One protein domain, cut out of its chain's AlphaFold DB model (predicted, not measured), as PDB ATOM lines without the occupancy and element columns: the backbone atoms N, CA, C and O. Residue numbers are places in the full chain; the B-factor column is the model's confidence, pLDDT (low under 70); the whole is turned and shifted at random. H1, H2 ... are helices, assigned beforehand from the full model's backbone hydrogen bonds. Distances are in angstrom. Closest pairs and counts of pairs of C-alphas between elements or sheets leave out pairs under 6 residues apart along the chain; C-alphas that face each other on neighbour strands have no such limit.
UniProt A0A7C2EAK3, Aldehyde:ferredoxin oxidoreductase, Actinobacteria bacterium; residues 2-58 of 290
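AT A GLANCE: This is residues 2 to 58 of the 290 residues of the protein "Aldehyde:ferredoxin oxidoreductase" of Actinobacteria bacterium (UniProt A0A7C2EAK3). The backbone winds once round in a loosely closed ring of short helices: from H1 a long link leads to H2, H3 follows, and H4 comes back near H1. Contacts between the helices are few, and residues 52 to 58 trail on after H4. The printed part has 57 residues, 29 of them in four named helices, in the order H1, H2, H3, H4, with no named strand; the class is all helix. The whole is compact, with a radius of gyration of the C-alphas of 10.8 A and spans of 27 by 23 by 18 A.

HOW THE PARTS SIT: H1, residues 2 to 7, and H4, residues 43 to 51, are close but not clearly touching; their closest C-alphas, those of Leu 5 and Tyr 51, are 7.8 A apart. They run the same way at a steep tilt of 38 degrees, only just past shallow. H1 is apart from H2, residues 23 to 31. H2 touches H3, residues 36 to 40, with the closest C-alphas, those of Ile 30 and Gly 37, 4.1 A apart. H3 and H4 only just touch, and only at the corner by their link, with 3 pairs of C-alphas within 8 A; the closest are those of Asp 39 and Leu 47, 6.6 A apart. H1 and H3 are only just apart, at 8.0 A, and H2 and H4 are apart. In H1, H2, H3 and H4, every O i to N i+4 pair is within hydrogen-bond range.

IN THESE COORDINATES: H1 begins at C-alpha 2 (199.918, 141.621, 126.686) and is 8.6 A long. H2 is 12.5 A long and begins at C-alpha 23 (206.285, 145.652, 118.761). H3 is 6.3 A long. H4 is 12.2 A long and ends at C-alpha 51 (194.600, 142.869, 134.668).

THE WHOLE: The two farthest C-alphas, those of Tyr 32 and Asp 55, are 28.6 A apart. The link from H1 to H2, residues 8 to 22, is long; the other two are tight. The printed part has no cut, and no printed residue is under 70 in pLDDT.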
ATOM      1  N   VAL A   2     200.833 140.540 127.140       97.88
ATOM      2  CA  VAL A   2     199.918 141.621 126.686       97.88
ATOM      3  C   VAL A   2     199.100 141.251 125.439       97.88
ATOM      4  O   VAL A   2     197.900 141.480 125.422       97.88
ATOM      5  N   MET A   3     199.712 140.606 124.437       98.12
ATOM      6  CA  MET A   3     198.987 140.104 123.255       98.12
ATOM      7  C   MET A   3     197.834 139.158 123.627       98.12
ATOM      8  O   MET A   3     196.743 139.272 123.080       98.12
ATOM      9  N   GLU A   4     198.056 138.264 124.591       98.06
ATOM     10  CA  GLU A   4     197.041 137.314 125.041       98.06
ATOM     11  C   GLU A   4     195.965 137.987 125.903       98.06
ATOM     12  O   GLU A   4     194.781 137.695 125.741       98.06
ATOM     13  N   LEU A   5     196.349 138.926 126.777       98.00
ATOM     14  CA  LEU A   5     195.390 139.751 127.519       98.00
ATOM     15  C   LEU A   5     194.465 140.515 126.561       98.00
ATOM     16  O   LEU A   5     193.258 140.574 126.783       98.00
ATOM     17  N   ALA A   6     195.021 141.067 125.480       97.12
ATOM     18  CA  ALA A   6     194.264 141.818 124.489       97.12
ATOM     19  C   ALA A   6     193.319 140.923 123.670       97.12
ATOM     20  O   ALA A   6     192.172 141.299 123.440       97.12
ATOM     21  N   GLU A   7     193.750 139.722 123.271       97.38
ATOM     22  CA  GLU A   7     192.875 138.745 122.601       97.38
ATOM     23  C   GLU A   7     191.738 138.245 123.497       97.38
ATOM     24  O   GLU A   7     190.639 137.991 123.013       97.38
ATOM     25  N   LYS A   8     191.974 138.165 124.811       97.12
ATOM     26  CA  LYS A   8     190.947 137.849 125.813       97.12
ATOM     27  C   LYS A   8     190.082 139.056 126.204       97.12
ATOM     28  O   LYS A   8     189.197 138.905 127.040       97.12
ATOM     29  N   GLY A   9     190.325 140.237 125.629       97.00
ATOM     30  CA  GLY A   9     189.564 141.457 125.913       97.00
ATOM     31  C   GLY A   9     189.794 142.046 127.307       97.00
ATOM     32  O   GLY A   9     188.991 142.858 127.757       97.00
ATOM     33  N   LEU A  10     190.869 141.653 127.997       97.12
ATOM     34  CA  LEU A  10     191.182 142.115 129.355       97.12
ATOM     35  C   LEU A  10     191.833 143.502 129.374       97.12
ATOM     36  O   LEU A  10     191.755 144.205 130.377       97.12
ATOM     37  N   ILE A  11     192.469 143.904 128.270       96.38
ATOM     38  CA  ILE A  11     193.093 145.221 128.121       96.38
ATOM     39  C   ILE A  11     192.854 145.807 126.722       96.38
ATOM     40  O   ILE A  11     192.848 145.062 125.736       96.38
ATOM     41  N   PRO A  12     192.729 147.140 126.604       93.75
ATOM     42  CA  PRO A  12     192.708 147.821 125.318       93.75
ATOM     43  C   PRO A  12     194.143 147.968 124.784       93.75
ATOM     44  O   PRO A  12     194.883 148.869 125.167       93.75
ATOM     45  N   SER A  13     194.556 147.057 123.904       94.94
ATOM     46  CA  SER A  13     195.842 147.112 123.195       94.94
ATOM     47  C   SER A  13     195.654 146.641 121.756       94.94
ATOM     48  O   SER A  13     194.776 145.816 121.501       94.94
ATOM     49  N   ASP A  14     196.503 147.095 120.837       94.56
ATOM     50  CA  ASP A  14     196.540 146.647 119.435       94.56
ATOM     51  C   ASP A  14     197.549 145.514 119.182       94.56
ATOM     52  O   ASP A  14     197.580 144.933 118.094       94.56
ATOM     53  N   LEU A  15     198.356 145.146 120.186       96.81
ATOM     54  CA  LEU A  15     199.318 144.047 120.069       96.81
ATOM     55  C   LEU A  15     198.585 142.704 119.934       96.81
ATOM     56  O   LEU A  15     197.754 142.358 120.773       96.81
ATOM     57  N   ARG A  16     198.896 141.919 118.897       96.56
ATOM     58  CA  ARG A  16     198.270 140.609 118.623       96.56
ATOM     59  C   ARG A  16     199.310 139.569 118.236       96.56
ATOM     60  O   ARG A  16     200.344 139.922 117.666       96.56
ATOM     61  N   PHE A  17     199.012 138.293 118.480       96.94
ATOM     62  CA  PHE A  17     199.855 137.219 117.962       96.94
ATOM     63  C   PHE A  17     199.892 137.250 116.427       96.94
ATOM     64  O   PHE A  17     198.928 137.621 115.760       96.94
ATOM     65  N   GLY A  18     201.050 136.908 115.856       96.00
ATOM     66  CA  GLY A  18     201.267 136.913 114.405       96.00
ATOM     67  C   GLY A  18     201.391 138.301 113.758       96.00
ATOM     68  O   GLY A  18     201.629 138.373 112.555       96.00
ATOM     69  N   LYS A  19     201.274 139.400 114.518       95.88
ATOM     70  CA  LYS A  19     201.469 140.769 114.014       95.88
ATOM     71  C   LYS A  19     202.764 141.372 114.549       95.88
ATOM     72  O   LYS A  19     203.030 141.328 115.744       95.88
ATOM     73  N   THR A  20     203.547 141.979 113.661       96.62
ATOM     74  CA  THR A  20     204.795 142.679 114.014       96.62
ATOM     75  C   THR A  20     204.591 144.170 114.282       96.62
ATOM     76  O   THR A  20     205.401 144.794 114.968       96.62
ATOM     77  N   ALA A  21     203.504 144.744 113.759       96.31
ATOM     78  CA  ALA A  21     203.153 146.140 113.973       96.31
ATOM     79  C   ALA A  21     203.008 146.445 115.474       96.31
ATOM     80  O   ALA A  21     202.382 145.686 116.213       96.31
ATOM     81  N   GLY A  22     203.603 147.554 115.919       95.25
ATOM     82  CA  GLY A  22     203.553 148.004 117.312       95.25
ATOM     83  C   GLY A  22     204.574 147.361 118.259       95.25
ATOM     84  O   GLY A  22     204.752 147.884 119.352       95.25
ATOM     85  N   ILE A  23     205.297 146.297 117.868       96.94
ATOM     86  CA  ILE A  23     206.285 145.652 118.761       96.94
ATOM     87  C   ILE A  23     207.433 146.606 119.112       96.94
ATOM     88  O   ILE A  23     207.744 146.767 120.289       96.94
ATOM     89  N   SER A  24     208.046 147.267 118.121       97.81
ATOM     90  CA  SER A  24     209.152 148.206 118.377       97.81
ATOM     91  C   SER A  24     208.714 149.366 119.268       97.81
ATOM     92  O   SER A  24     209.402 149.696 120.228       97.81
ATOM     93  N   GLN A  25     207.527 149.920 119.002       98.12
ATOM     94  CA  GLN A  25     206.957 150.995 119.811       98.12
ATOM     95  C   GLN A  25     206.700 150.533 121.250       98.12
ATOM     96  O   GLN A  25     207.055 151.239 122.183       98.12
ATOM     97  N   ALA A  26     206.160 149.326 121.446       97.81
ATOM     98  CA  ALA A  26     205.934 148.770 122.776       97.81
ATOM     99  C   ALA A  26     207.240 148.592 123.568       97.81
ATOM    100  O   ALA A  26     207.258 148.847 124.766       97.81
ATOM    101  N   ILE A  27     208.336 148.191 122.910       98.19
ATOM    102  CA  ILE A  27     209.661 148.095 123.547       98.19
ATOM    103  C   ILE A  27     210.140 149.478 124.002       98.19
ATOM    104  O   ILE A  27     210.617 149.620 125.127       98.19
ATOM    105  N   GLU A  28     209.991 150.504 123.163       98.44
ATOM    106  CA  GLU A  28     210.322 151.871 123.567       98.44
ATOM    107  C   GLU A  28     209.418 152.370 124.697       98.44
ATOM    108  O   GLU A  28     209.895 152.996 125.638       98.44
ATOM    109  N   ASP A  29     208.122 152.083 124.640       98.44
ATOM    110  CA  ASP A  29     207.166 152.503 125.662       98.44
ATOM    111  C   ASP A  29     207.434 151.825 127.004       98.44
ATOM    112  O   ASP A  29     207.248 152.461 128.037       98.44
ATOM    113  N   ILE A  30     207.930 150.583 127.009       98.56
ATOM    114  CA  ILE A  30     208.464 149.930 128.211       98.56
ATOM    115  C   ILE A  30     209.682 150.698 128.729       98.56
ATOM    116  O   ILE A  30     209.724 151.079 129.898       98.56
ATOM    117  N   ALA A  31     210.663 150.957 127.861       98.62
ATOM    118  CA  ALA A  31     211.918 151.601 128.245       98.62
ATOM    119  C   ALA A  31     211.715 153.023 128.798       98.62
ATOM    120  O   ALA A  31     212.381 153.416 129.755       98.62
ATOM    121  N   TYR A  32     210.778 153.776 128.218       98.50
ATOM    122  CA  TYR A  32     210.450 155.149 128.606       98.50
ATOM    123  C   TYR A  32     209.207 155.262 129.497       98.50
ATOM    124  O   TYR A  32     208.789 156.378 129.797       98.50
ATOM    125  N   ARG A  33     208.613 154.135 129.915       98.44
ATOM    126  CA  ARG A  33     207.403 154.062 130.753       98.44
ATOM    127  C   ARG A  33     206.254 154.947 130.244       98.44
ATOM    128  O   ARG A  33     205.724 155.782 130.969       98.44
ATOM    129  N   ARG A  34     205.872 154.790 128.972       98.06
ATOM    130  CA  ARG A  34     204.803 155.576 128.320       98.06
ATOM    131  C   ARG A  34     203.504 154.781 128.222       98.06
ATOM    132  O   ARG A  34     203.491 153.693 127.650       98.06
ATOM    133  N   GLY A  35     202.392 155.343 128.700       96.44
ATOM    134  CA  GLY A  35     201.067 154.716 128.586       96.44
ATOM    135  C   GLY A  35     201.056 153.296 129.164       96.44
ATOM    136  O   GLY A  35     201.540 153.077 130.268       96.44
ATOM    137  N   LEU A  36     200.576 152.309 128.396       96.75
ATOM    138  CA  LEU A  36     200.604 150.893 128.803       96.75
ATOM    139  C   LEU A  36     202.034 150.371 129.070       96.75
ATOM    140  O   LEU A  36     202.212 149.398 129.800       96.75
ATOM    141  N   GLY A  37     203.057 151.012 128.497       97.88
ATOM    142  CA  GLY A  37     204.465 150.704 128.732       97.88
ATOM    143  C   GLY A  37     204.912 150.861 130.182       97.88
ATOM    144  O   GLY A  37     205.784 150.114 130.618       97.88
ATOM    145  N   GLU A  38     204.282 151.756 130.950       98.31
ATOM    146  CA  GLU A  38     204.544 151.907 132.386       98.31
ATOM    147  C   GLU A  38     204.229 150.618 133.153       98.31
ATOM    148  O   GLU A  38     205.063 150.140 133.918       98.31
ATOM    149  N   ASP A  39     203.075 150.005 132.878       98.06
ATOM    150  CA  ASP A  39     202.677 148.739 133.495       98.06
ATOM    151  C   ASP A  39     203.450 147.544 132.924       98.06
ATOM    152  O   ASP A  39     203.781 146.609 133.651       98.06
ATOM    153  N   MET A  40     203.763 147.558 131.621       98.00
ATOM    154  CA  MET A  40     204.571 146.500 131.004       98.00
ATOM    155  C   MET A  40     205.994 146.435 131.576       98.00
ATOM    156  O   MET A  40     206.577 145.351 131.611       98.00
ATOM    157  N   ALA A  41     206.537 147.559 132.048       98.44
ATOM    158  CA  ALA A  41     207.861 147.629 132.661       98.44
ATOM    159  C   ALA A  41     207.956 146.929 134.032       98.44
ATOM    160  O   ALA A  41     209.061 146.606 134.462       98.44
ATOM    161  N   GLU A  42     206.830 146.648 134.694       98.38
ATOM    162  CA  GLU A  42     206.781 145.962 135.998       98.38
ATOM    163  C   GLU A  42     206.758 144.420 135.885       98.38
ATOM    164  O   GLU A  42     206.793 143.708 136.891       98.38
ATOM    165  N   GLY A  43     206.714 143.878 134.663       98.12
ATOM    166  CA  GLY A  43     206.793 142.437 134.402       98.12
ATOM    167  C   GLY A  43     205.461 141.686 134.507       98.12
ATOM    168  O   GLY A  43     204.415 142.218 134.895       98.12
ATOM    169  N   VAL A  44     205.467 140.406 134.119       98.12
ATOM    170  CA  VAL A  44     204.213 139.657 133.914       98.12
ATOM    171  C   VAL A  44     203.472 139.340 135.210       98.12
ATOM    172  O   VAL A  44     202.246 139.268 135.184       98.12
ATOM    173  N   ARG A  45     204.177 139.181 136.341       97.94
ATOM    174  CA  ARG A  45     203.541 138.952 137.654       97.94
ATOM    175  C   ARG A  45     202.687 140.152 138.061       97.94
ATOM    176  O   ARG A  45     201.560 139.966 138.510       97.94
ATOM    177  N   TYR A  46     203.202 141.367 137.868       98.44
ATOM    178  CA  TYR A  46     202.458 142.596 138.140       98.44
ATOM    179  C   TYR A  46     201.270 142.750 137.184       98.44
ATOM    180  O   TYR A  46     200.141 142.942 137.635       98.44
ATOM    181  N   LEU A  47     201.495 142.588 135.873       98.38
ATOM    182  CA  LEU A  47     200.426 142.688 134.875       98.38
ATOM    183  C   LEU A  47     199.284 141.706 135.151       98.38
ATOM    184  O   LEU A  47     198.122 142.078 135.021       98.38
ATOM    185  N   ALA A  48     199.607 140.470 135.537       98.06
ATOM    186  CA  ALA A  48     198.610 139.453 135.842       98.06
ATOM    187  C   ALA A  48     197.788 139.806 137.087       98.06
ATOM    188  O   ALA A  48     196.573 139.661 137.069       98.06
ATOM    189  N   GLY A  49     198.425 140.338 138.136       97.94
ATOM    190  CA  GLY A  49     197.704 140.812 139.320       97.94
ATOM    191  C   GLY A  49     196.828 142.042 139.048       97.94
ATOM    192  O   GLY A  49     195.776 142.193 139.661       97.94
ATOM    193  N   LYS A  50     197.235 142.917 138.118       98.06
ATOM    194  CA  LYS A  50     196.489 144.139 137.770       98.06
ATOM    195  C   LYS A  50     195.325 143.886 136.809       98.06
ATOM    196  O   LYS A  50     194.255 144.465 136.981       98.06
ATOM    197  N   TYR A  51     195.538 143.063 135.783       97.88
ATOM    198  CA  TYR A  51     194.600 142.869 134.668       97.88
ATOM    199  C   TYR A  51     193.959 141.475 134.628       97.88
ATOM    200  O   TYR A  51     193.128 141.204 133.759       97.88
ATOM    201  N   GLY A  52     194.333 140.593 135.554       97.12
ATOM    202  CA  GLY A  52     193.957 139.186 135.571       97.12
ATOM    203  C   GLY A  52     194.869 138.309 134.710       97.12
ATOM    204  O   GLY A  52     195.768 138.771 134.003       97.12
ATOM    205  N   GLY A  53     194.609 137.004 134.749       96.69
ATOM    206  CA  GLY A  53     195.326 136.019 133.942       96.69
ATOM    207  C   GLY A  53     196.488 135.337 134.654       96.69
ATOM    208  O   GLY A  53     197.399 134.852 133.980       96.69
ATOM    209  N   GLU A  54     196.458 135.246 135.990       97.06
ATOM    210  CA  GLU A  54     197.483 134.530 136.764       97.06
ATOM    211  C   GLU A  54     197.647 133.072 136.307       97.06
ATOM    212  O   GLU A  54     198.756 132.539 136.302       97.06
ATOM    213  N   ASP A  55     196.568 132.443 135.832       97.06
ATOM    214  CA  ASP A  55     196.580 131.063 135.339       97.06
ATOM    215  C   ASP A  55     197.468 130.866 134.093       97.06
ATOM    216  O   ASP A  55     197.954 129.757 133.852       97.06
ATOM    217  N   PHE A  56     197.722 131.930 133.318       96.94
ATOM    218  CA  PHE A  56     198.510 131.888 132.082       96.94
ATOM    219  C   PHE A  56     199.686 132.877 132.026       96.94
ATOM    220  O   PHE A  56     200.360 132.990 130.996       96.94
ATOM    221  N   ALA A  57     199.984 133.565 133.126       98.12
ATOM    222  CA  ALA A  57     201.142 134.441 133.246       98.12
ATOM    223  C   ALA A  57     202.428 133.622 133.438       98.12
ATOM    224  O   ALA A  57     202.757 133.214 134.544       98.12
ATOM    225  N   ILE A  58     203.162 133.358 132.354       98.31
ATOM    226  CA  ILE A  58     204.308 132.430 132.334       98.31
ATOM    227  C   ILE A  58     205.524 132.970 133.117       98.31
ATOM    228  O   ILE A  58     206.467 133.504 132.534       98.31
TER     229      ILE A  58